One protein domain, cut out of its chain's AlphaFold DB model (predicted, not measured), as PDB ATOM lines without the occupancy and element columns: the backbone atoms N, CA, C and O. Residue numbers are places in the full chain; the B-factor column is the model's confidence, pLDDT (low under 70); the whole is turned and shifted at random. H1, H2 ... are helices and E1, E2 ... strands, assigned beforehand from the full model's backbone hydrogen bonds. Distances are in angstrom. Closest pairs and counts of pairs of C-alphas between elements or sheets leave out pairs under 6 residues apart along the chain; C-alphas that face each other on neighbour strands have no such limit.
ATOM      1  N   LEU A   3     -26.274 -12.905  -8.062       93.75
ATOM      2  CA  LEU A   3     -26.959 -11.708  -8.550       93.75
ATOM      3  C   LEU A   3     -27.425 -10.859  -7.368       93.75
ATOM      4  O   LEU A   3     -27.843 -11.396  -6.341       93.75
ATOM      5  N   LEU A   4     -27.337  -9.537  -7.515       94.38
ATOM      6  CA  LEU A   4     -27.828  -8.564  -6.541       94.38
ATOM      7  C   LEU A   4     -29.144  -7.975  -7.041       94.38
ATOM      8  O   LEU A   4     -29.247  -7.568  -8.196       94.38
ATOM      9  N   TRP A   5     -30.127  -7.901  -6.153       93.69
ATOM     10  CA  TRP A   5     -31.481  -7.463  -6.462       93.69
ATOM     11  C   TRP A   5     -31.856  -6.253  -5.621       93.69
ATOM     12  O   TRP A   5     -31.523  -6.174  -4.435       93.69
ATOM     13  N   ALA A   6     -32.609  -5.342  -6.228       92.44
ATOM     14  CA  ALA A   6     -33.308  -4.280  -5.529       92.44
ATOM     15  C   ALA A   6     -34.751  -4.208  -6.038       92.44
ATOM     16  O   ALA A   6     -34.976  -4.086  -7.241       92.44
ATOM     17  N   LEU A   7     -35.717  -4.278  -5.123       88.44
ATOM     18  CA  LEU A   7     -37.118  -3.975  -5.414       88.44
ATOM     19  C   LEU A   7     -37.388  -2.532  -4.999       88.44
ATOM     20  O   LEU A   7     -37.036  -2.149  -3.882       88.44
ATOM     21  N   GLN A   8     -38.032  -1.755  -5.863       85.12
ATOM     22  CA  GLN A   8     -38.441  -0.380  -5.578       85.12
ATOM     23  C   GLN A   8     -39.957  -0.228  -5.716       85.12
ATOM     24  O   GLN A   8     -40.583  -0.967  -6.477       85.12
ATOM     25  N   ASN A   9     -40.543   0.713  -4.973       75.06
ATOM     26  CA  ASN A   9     -41.905   1.177  -5.244       75.06
ATOM     27  C   ASN A   9     -41.912   2.166  -6.430       75.06
ATOM     28  O   ASN A   9     -40.863   2.512  -6.975       75.06
ATOM     29  N   ALA A  10     -43.095   2.650  -6.815       63.25
ATOM     30  CA  ALA A  10     -43.237   3.606  -7.919       63.25
ATOM     31  C   ALA A  10     -42.582   4.977  -7.665       63.25
ATOM     32  O   ALA A  10     -42.265   5.675  -8.622       63.25
ATOM     33  N   ASP A  11     -42.327   5.330  -6.404       69.69
ATOM     34  CA  ASP A  11     -41.631   6.562  -6.016       69.69
ATOM     35  C   ASP A  11     -40.096   6.394  -6.003       69.69
ATOM     36  O   ASP A  11     -39.364   7.309  -5.632       69.69
ATOM     37  N   GLY A  12     -39.588   5.212  -6.374       76.31
ATOM     38  CA  GLY A  12     -38.156   4.895  -6.394       76.31
ATOM     39  C   GLY A  12     -37.562   4.525  -5.029       76.31
ATOM     40  O   GLY A  12     -36.354   4.301  -4.917       76.31
ATOM     41  N   HIS A  13     -38.374   4.415  -3.974       82.62
ATOM     42  CA  HIS A  13     -37.914   3.952  -2.666       82.62
ATOM     43  C   HIS A  13     -37.614   2.457  -2.697       82.62
ATOM     44  O   HIS A  13     -38.441   1.644  -3.112       82.62
ATOM     45  N   VAL A  14     -36.436   2.078  -2.203       88.81
ATOM     46  CA  VAL A  14     -36.010   0.676  -2.150       88.81
ATOM     47  C   VAL A  14     -36.721  -0.052  -1.010       88.81
ATOM     48  O   VAL A  14     -36.549   0.282   0.158       88.81
ATOM     49  N   LEU A  15     -37.486  -1.081  -1.361       86.44
ATOM     50  CA  LEU A  15     -38.293  -1.901  -0.453       86.44
ATOM     51  C   LEU A  15     -37.580  -3.176  -0.009       86.44
ATOM     52  O   LEU A  15     -37.855  -3.708   1.066       86.44
ATOM     53  N   PHE A  16     -36.696  -3.683  -0.862       92.62
ATOM     54  CA  PHE A  16     -35.909  -4.879  -0.617       92.62
ATOM     55  C   PHE A  16     -34.556  -4.739  -1.304       92.62
ATOM     56  O   PHE A  16     -34.477  -4.281  -2.445       92.62
ATOM     57  N   ARG A  17     -33.503  -5.180  -0.616       95.44
ATOM     58  CA  ARG A  17     -32.201  -5.479  -1.205       95.44
ATOM     59  C   ARG A  17     -31.820  -6.883  -0.792       95.44
ATOM     60  O   ARG A  17     -31.915  -7.218   0.384       95.44
ATOM     61  N   GLY A  18     -31.352  -7.669  -1.743       92.62
ATOM     62  CA  GLY A  18     -30.939  -9.031  -1.467       92.62
ATOM     63  C   GLY A  18     -30.072  -9.579  -2.573       92.62
ATOM     64  O   GLY A  18     -29.735  -8.892  -3.538       92.62
ATOM     65  N   SER A  19     -29.701 -10.837  -2.424       95.25
ATOM     66  CA  SER A  19     -28.954 -11.548  -3.442       95.25
ATOM     67  C   SER A  19     -29.455 -12.966  -3.537       95.25
ATOM     68  O   SER A  19     -29.769 -13.564  -2.513       95.25
ATOM     69  N   SER A  20     -29.438 -13.516  -4.738       96.00
ATOM     70  CA  SER A  20     -29.662 -14.937  -4.943       96.00
ATOM     71  C   SER A  20     -28.552 -15.516  -5.798       96.00
ATOM     72  O   SER A  20     -27.841 -14.804  -6.518       96.00
ATOM     73  N   GLU A  21     -28.385 -16.822  -5.682       93.94
ATOM     74  CA  GLU A  21     -27.360 -17.551  -6.400       93.94
ATOM     75  C   GLU A  21     -28.000 -18.573  -7.319       93.94
ATOM     76  O   GLU A  21     -29.027 -19.176  -7.008       93.94
ATOM     77  N   GLY A  22     -27.366 -18.747  -8.467       91.44
ATOM     78  CA  GLY A  22     -27.682 -19.786  -9.419       91.44
ATOM     79  C   GLY A  22     -26.396 -20.344 -10.002       91.44
ATOM     80  O   GLY A  22     -25.365 -19.669 -10.088       91.44
ATOM     81  N   ALA A  23     -26.445 -21.608 -10.362       87.06
ATOM     82  CA  ALA A  23     -25.338 -22.396 -10.850       87.06
ATOM     83  C   ALA A  23     -25.859 -23.336 -11.933       87.06
ATOM     84  O   ALA A  23     -27.022 -23.726 -11.918       87.06
ATOM     85  N   ASP A  24     -24.982 -23.676 -12.859       81.44
ATOM     86  CA  ASP A  24     -25.221 -24.691 -13.869       81.44
ATOM     87  C   ASP A  24     -23.897 -25.427 -14.097       81.44
ATOM     88  O   ASP A  24     -22.829 -24.807 -14.042       81.44
ATOM     89  N   ASP A  25     -23.942 -26.744 -14.280       71.56
ATOM     90  CA  ASP A  25     -22.749 -27.580 -14.460       71.56
ATOM     91  C   ASP A  25     -22.296 -27.664 -15.932       71.56
ATOM     92  O   ASP A  25     -21.252 -28.254 -16.232       71.56
ATOM     93  N   GLY A  26     -23.019 -27.019 -16.854       62.97
ATOM     94  CA  GLY A  26     -22.713 -26.968 -18.282       62.97
ATOM     95  C   GLY A  26     -21.431 -26.212 -18.635       62.97
ATOM     96  O   GLY A  26     -20.939 -26.361 -19.747       62.97
ATOM     97  N   TRP A  27     -20.832 -25.462 -17.700       58.88
ATOM     98  CA  TRP A  27     -19.623 -24.649 -17.947       58.88
ATOM     99  C   TRP A  27     -18.351 -25.497 -18.109       58.88
ATOM    100  O   TRP A  27     -17.330 -24.998 -18.576       58.88
ATOM    101  N   GLY A  28     -18.403 -26.778 -17.723       58.28
ATOM    102  CA  GLY A  28     -17.308 -27.742 -17.880       58.28
ATOM    103  C   GLY A  28     -17.495 -28.744 -19.025       58.28
ATOM    104  O   GLY A  28     -16.671 -29.645 -19.176       58.28
ATOM    105  N   LYS A  29     -18.576 -28.642 -19.809       57.97
ATOM    106  CA  LYS A  29     -18.902 -29.557 -20.919       57.97
ATOM    107  C   LYS A  29     -19.080 -28.756 -22.215       57.97
ATOM    108  O   LYS A  29     -19.243 -27.547 -22.166       57.97
ATOM    109  N   SER A  30     -19.067 -29.424 -23.375       59.91
ATOM    110  CA  SER A  30     -19.334 -28.842 -24.713       59.91
ATOM    111  C   SER A  30     -20.797 -28.367 -24.885       59.91
ATOM    112  O   SER A  30     -21.435 -28.616 -25.908       59.91
ATOM    113  N   VAL A  31     -21.363 -27.746 -23.854       62.69
ATOM    114  CA  VAL A  31     -22.694 -27.150 -23.833       62.69
ATOM    115  C   VAL A  31     -22.547 -25.694 -24.260       62.69
ATOM    116  O   VAL A  31     -21.569 -25.030 -23.927       62.69
ATOM    117  N   ASP A  32     -23.520 -25.194 -25.016       75.19
ATOM    118  CA  ASP A  32     -23.583 -23.778 -25.359       75.19
ATOM    119  C   ASP A  32     -23.650 -22.933 -24.072       75.19
ATOM    120  O   ASP A  32     -24.599 -23.031 -23.286       75.19
ATOM    121  N   ASN A  33     -22.645 -22.081 -23.868       77.00
ATOM    122  CA  ASN A  33     -22.528 -21.193 -22.712       77.00
ATOM    123  C   ASN A  33     -23.781 -20.325 -22.499       77.00
ATOM    124  O   ASN A  33     -24.106 -19.985 -21.359       77.00
ATOM    125  N   ALA A  34     -24.522 -19.991 -23.562       80.06
ATOM    126  CA  ALA A  34     -25.774 -19.244 -23.457       80.06
ATOM    127  C   ALA A  34     -26.893 -20.056 -22.782       80.06
ATOM    128  O   ALA A  34     -27.761 -19.488 -22.114       80.06
ATOM    129  N   VAL A  35     -26.900 -21.382 -22.939       81.31
ATOM    130  CA  VAL A  35     -27.857 -22.279 -22.273       81.31
ATOM    131  C   VAL A  35     -27.540 -22.366 -20.785       81.31
ATOM    132  O   VAL A  35     -28.418 -22.089 -19.967       81.31
ATOM    133  N   ALA A  36     -26.279 -22.620 -20.442       83.06
ATOM    134  CA  ALA A  36     -25.853 -22.745 -19.054       83.06
ATOM    135  C   ALA A  36     -25.995 -21.427 -18.267       83.06
ATOM    136  O   ALA A  36     -26.425 -21.411 -17.113       83.06
ATOM    137  N   LEU A  37     -25.699 -20.282 -18.898       85.69
ATOM    138  CA  LEU A  37     -25.927 -18.967 -18.291       85.69
ATOM    139  C   LEU A  37     -27.419 -18.714 -18.031       85.69
ATOM    140  O   LEU A  37     -27.784 -18.236 -16.958       85.69
ATOM    141  N   ARG A  38     -28.290 -19.062 -18.985       88.94
ATOM    142  CA  ARG A  38     -29.745 -18.934 -18.829       88.94
ATOM    143  C   ARG A  38     -30.252 -19.784 -17.671       88.94
ATOM    144  O   ARG A  38     -31.015 -19.271 -16.863       88.94
ATOM    145  N   GLN A  39     -29.800 -21.032 -17.556       88.31
ATOM    146  CA  GLN A  39     -30.177 -21.930 -16.458       88.31
ATOM    147  C   GLN A  39     -29.718 -21.390 -15.101       88.31
ATOM    148  O   GLN A  39     -30.522 -21.320 -14.168       88.31
ATOM    149  N   ALA A  40     -28.481 -20.898 -15.008       90.06
ATOM    150  CA  ALA A  40     -27.983 -20.261 -13.795       90.06
ATOM    151  C   ALA A  40     -28.787 -18.995 -13.430       90.06
ATOM    152  O   ALA A  40     -29.118 -18.801 -12.261       90.06
ATOM    153  N   ILE A  41     -29.157 -18.147 -14.399       93.00
ATOM    154  CA  ILE A  41     -30.028 -16.982 -14.155       93.00
ATOM    155  C   ILE A  41     -31.418 -17.435 -13.698       93.00
ATOM    156  O   ILE A  41     -31.931 -16.905 -12.715       93.00
ATOM    157  N   THR A  42     -32.020 -18.421 -14.368       92.38
ATOM    158  CA  THR A  42     -33.332 -18.961 -13.999       92.38
ATOM    159  C   THR A  42     -33.321 -19.472 -12.567       92.38
ATOM    160  O   THR A  42     -34.172 -19.057 -11.791       92.38
ATOM    161  N   MET A  43     -32.334 -20.284 -12.178       92.88
ATOM    162  CA  MET A  43     -32.243 -20.779 -10.803       92.88
ATOM    163  C   MET A  43     -32.032 -19.643  -9.796       92.88
ATOM    164  O   MET A  43     -32.668 -19.643  -8.746       92.88
ATOM    165  N   ALA A  44     -31.216 -18.634 -10.120       94.25
ATOM    166  CA  ALA A  44     -31.059 -17.461  -9.263       94.25
ATOM    167  C   ALA A  44     -32.392 -16.708  -9.078       94.25
ATOM    168  O   ALA A  44     -32.737 -16.336  -7.956       94.25
ATOM    169  N   VAL A  45     -33.174 -16.510 -10.141       93.88
ATOM    170  CA  VAL A  45     -34.505 -15.886 -10.053       93.88
ATOM    171  C   VAL A  45     -35.473 -16.765  -9.259       93.88
ATOM    172  O   VAL A  45     -36.174 -16.254  -8.391       93.88
ATOM    173  N   THR A  46     -35.487 -18.080  -9.483       92.44
ATOM    174  CA  THR A  46     -36.316 -19.022  -8.715       92.44
ATOM    175  C   THR A  46     -35.982 -18.977  -7.225       92.44
ATOM    176  O   THR A  46     -36.892 -18.910  -6.403       92.44
ATOM    177  N   ASN A  47     -34.698 -18.926  -6.869       93.31
ATOM    178  CA  ASN A  47     -34.249 -18.809  -5.482       93.31
ATOM    179  C   ASN A  47     -34.642 -17.463  -4.854       93.31
ATOM    180  O   ASN A  47     -35.031 -17.432  -3.691       93.31
ATOM    181  N   LEU A  48     -34.601 -16.363  -5.616       95.06
ATOM    182  CA  LEU A  48     -35.118 -15.069  -5.157       95.06
ATOM    183  C   LEU A  48     -36.631 -15.128  -4.904       95.06
ATOM    184  O   LEU A  48     -37.108 -14.616  -3.899       95.06
ATOM    185  N   LEU A  49     -37.393 -15.755  -5.803       90.81
ATOM    186  CA  LEU A  49     -38.841 -15.919  -5.645       90.81
ATOM    187  C   LEU A  49     -39.194 -16.833  -4.463       90.81
ATOM    188  O   LEU A  49     -40.254 -16.669  -3.867       90.81
ATOM    189  N   ALA A  50     -38.310 -17.761  -4.099       90.06
ATOM    190  CA  ALA A  50     -38.457 -18.599  -2.914       90.06
ATOM    191  C   ALA A  50     -38.094 -17.877  -1.600       90.06
ATOM    192  O   ALA A  50     -38.450 -18.377  -0.534       90.06
ATOM    193  N   ASP A  51     -37.424 -16.716  -1.647       92.94
ATOM    194  CA  ASP A  51     -37.100 -15.916  -0.460       92.94
ATOM    195  C   ASP A  51     -38.390 -15.316   0.145       92.94
ATOM    196  O   ASP A  51     -39.057 -14.492  -0.500       92.94
ATOM    197  N   PRO A  52     -38.758 -15.679   1.392       89.31
ATOM    198  CA  PRO A  52     -39.959 -15.161   2.041       89.31
ATOM    199  C   PRO A  52     -39.948 -13.640   2.223       89.31
ATOM    200  O   PRO A  52     -41.004 -13.013   2.140       89.31
ATOM    201  N   ALA A  53     -38.781 -13.027   2.451       88.94
ATOM    202  CA  ALA A  53     -38.665 -11.584   2.649       88.94
ATOM    203  C   ALA A  53     -38.914 -10.820   1.343       88.94
ATOM    204  O   ALA A  53     -39.634  -9.818   1.338       88.94
ATOM    205  N   PHE A  54     -38.379 -11.323   0.226       90.81
ATOM    206  CA  PHE A  54     -38.668 -10.777  -1.101       90.81
ATOM    207  C   PHE A  54     -40.143 -10.966  -1.464       90.81
ATOM    208  O   PHE A  54     -40.828 -10.002  -1.815       90.81
ATOM    209  N   SER A  55     -40.657 -12.189  -1.317       85.81
ATOM    210  CA  SER A  55     -42.051 -12.525  -1.620       85.81
ATOM    211  C   SER A  55     -43.049 -11.688  -0.822       85.81
ATOM    212  O   SER A  55     -44.016 -11.187  -1.397       85.81
ATOM    213  N   ALA A  56     -42.798 -11.456   0.471       82.69
ATOM    214  CA  ALA A  56     -43.633 -10.589   1.301       82.69
ATOM    215  C   ALA A  56     -43.671  -9.148   0.767       82.69
ATOM    216  O   ALA A  56     -44.745  -8.552   0.684       82.69
ATOM    217  N   LYS A  57     -42.528  -8.597   0.333       85.69
ATOM    218  CA  LYS A  57     -42.467  -7.248  -0.252       85.69
ATOM    219  C   LYS A  57     -43.160  -7.150  -1.602       85.69
ATOM    220  O   LYS A  57     -43.851  -6.166  -1.855       85.69
ATOM    221  N   VAL A  58     -43.057  -8.174  -2.442       81.81
ATOM    222  CA  VAL A  58     -43.816  -8.237  -3.699       81.81
ATOM    223  C   VAL A  58     -45.324  -8.315  -3.432       81.81
ATOM    224  O   VAL A  58     -46.094  -7.612  -4.084       81.81
ATOM    225  N   GLN A  59     -45.762  -9.124  -2.463       74.00
ATOM    226  CA  GLN A  59     -47.176  -9.208  -2.073       74.00
ATOM    227  C   GLN A  59     -47.709  -7.885  -1.512       74.00
ATOM    228  O   GLN A  59     -48.812  -7.479  -1.868       74.00
ATOM    229  N   GLU A  60     -46.919  -7.179  -0.703       72.25
ATOM    230  CA  GLU A  60     -47.256  -5.843  -0.201       72.25
ATOM    231  C   GLU A  60     -47.457  -4.850  -1.358       72.25
ATOM    232  O   GLU A  60     -48.447  -4.120  -1.396       72.25
ATOM    233  N   GLN A  61     -46.569  -4.873  -2.358       71.25
ATOM    234  CA  GLN A  61     -46.676  -3.985  -3.519       71.25
ATOM    235  C   GLN A  61     -47.839  -4.318  -4.450       71.25
ATOM    236  O   GLN A  61     -48.377  -3.399  -5.065       71.25
ATOM    237  N   ARG A  62     -48.270  -5.583  -4.542       64.12
ATOM    238  CA  ARG A  62     -49.455  -5.972  -5.334       64.12
ATOM    239  C   ARG A  62     -50.711  -5.228  -4.904       64.12
ATOM    240  O   ARG A  62     -51.550  -4.928  -5.740       64.12
ATOM    241  N   HIS A  63     -50.835  -4.912  -3.624       64.00
ATOM    242  CA  HIS A  63     -51.945  -4.128  -3.099       64.00
ATOM    243  C   HIS A  63     -51.547  -2.663  -2.912       64.00
ATOM    244  O   HIS A  63     -52.017  -2.040  -1.973       64.00
ATOM    245  N   SER A  64     -50.665  -2.102  -3.745       68.00
ATOM    246  CA  SER A  64     -50.375  -0.665  -3.734       68.00
ATOM    247  C   SER A  64     -51.182   0.064  -4.806       68.00
ATOM    248  O   SER A  64     -51.443  -0.472  -5.883       68.00
TER     249      SER A  64
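AT A GLANCE: This is residues 3 to 64 of the 271 residues of an uncharacterized protein of Xanthomonadales bacterium CG_4_9_14_3_um_filter_62_6 (UniProt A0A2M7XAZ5). A two-stranded hairpin, E1 and E2, packs with residues 40 to 50 of the long helix H2 and with H3, while the earlier part of H2 runs on past the strands to little H1 at one end of a rod. The printed part has 62 residues, with two named strands and three named helices in the order E1, E2, H1, H2, H3 along the chain; its class is mixed, helices and strands, and it is loose, with a radius of gyration of the C-alphas of 14.7 A and spans of 47 by 20 by 16 A.

HOW THE PARTS SIT: E1, residues 3 to 8, and E2, residues 14 to 21, are antiparallel at 161 degrees; N 5 and O 18 are 2.8 A apart, within hydrogen-bond range. The closest C-alphas of E2 and H2, residues 33 to 50, are Glu 21 and Ala 44, 4.7 A. Those of E2 and H3, residues 52 to 62, are Phe 16 and Phe 54, 6.5 A. H2 and H3 are close but not clearly touching, Leu 49 to Ser 55 at 6.2 A between closest C-alphas, and about perpendicular at 80 degrees. H1, residues 25 to 28, touches H2 at residues 33 to 36 alone, closest C-alphas Gly 26 and Ala 36, 5.3 A. In H2 and H3 every O i to N i+4 pair is within hydrogen-bond range; H1 is too short for one.

IN THESE COORDINATES: E1 begins at C-alpha 3 (-26.959, -11.708, -8.550) and spans 16.4 A, E2 20.6 A, H1 6.4 A, H2 25.5 A and H3 15.1 A, ending at C-alpha 62 (-49.455, -5.972, -5.334).

THE WHOLE: The farthest C-alphas, Ser 30 and Ser 64, are 46.9 A apart. The printed part has no cut, and its links are tight. pLDDT is under 70 at residues 10 to 11, 26 to 31 and 62 to 64.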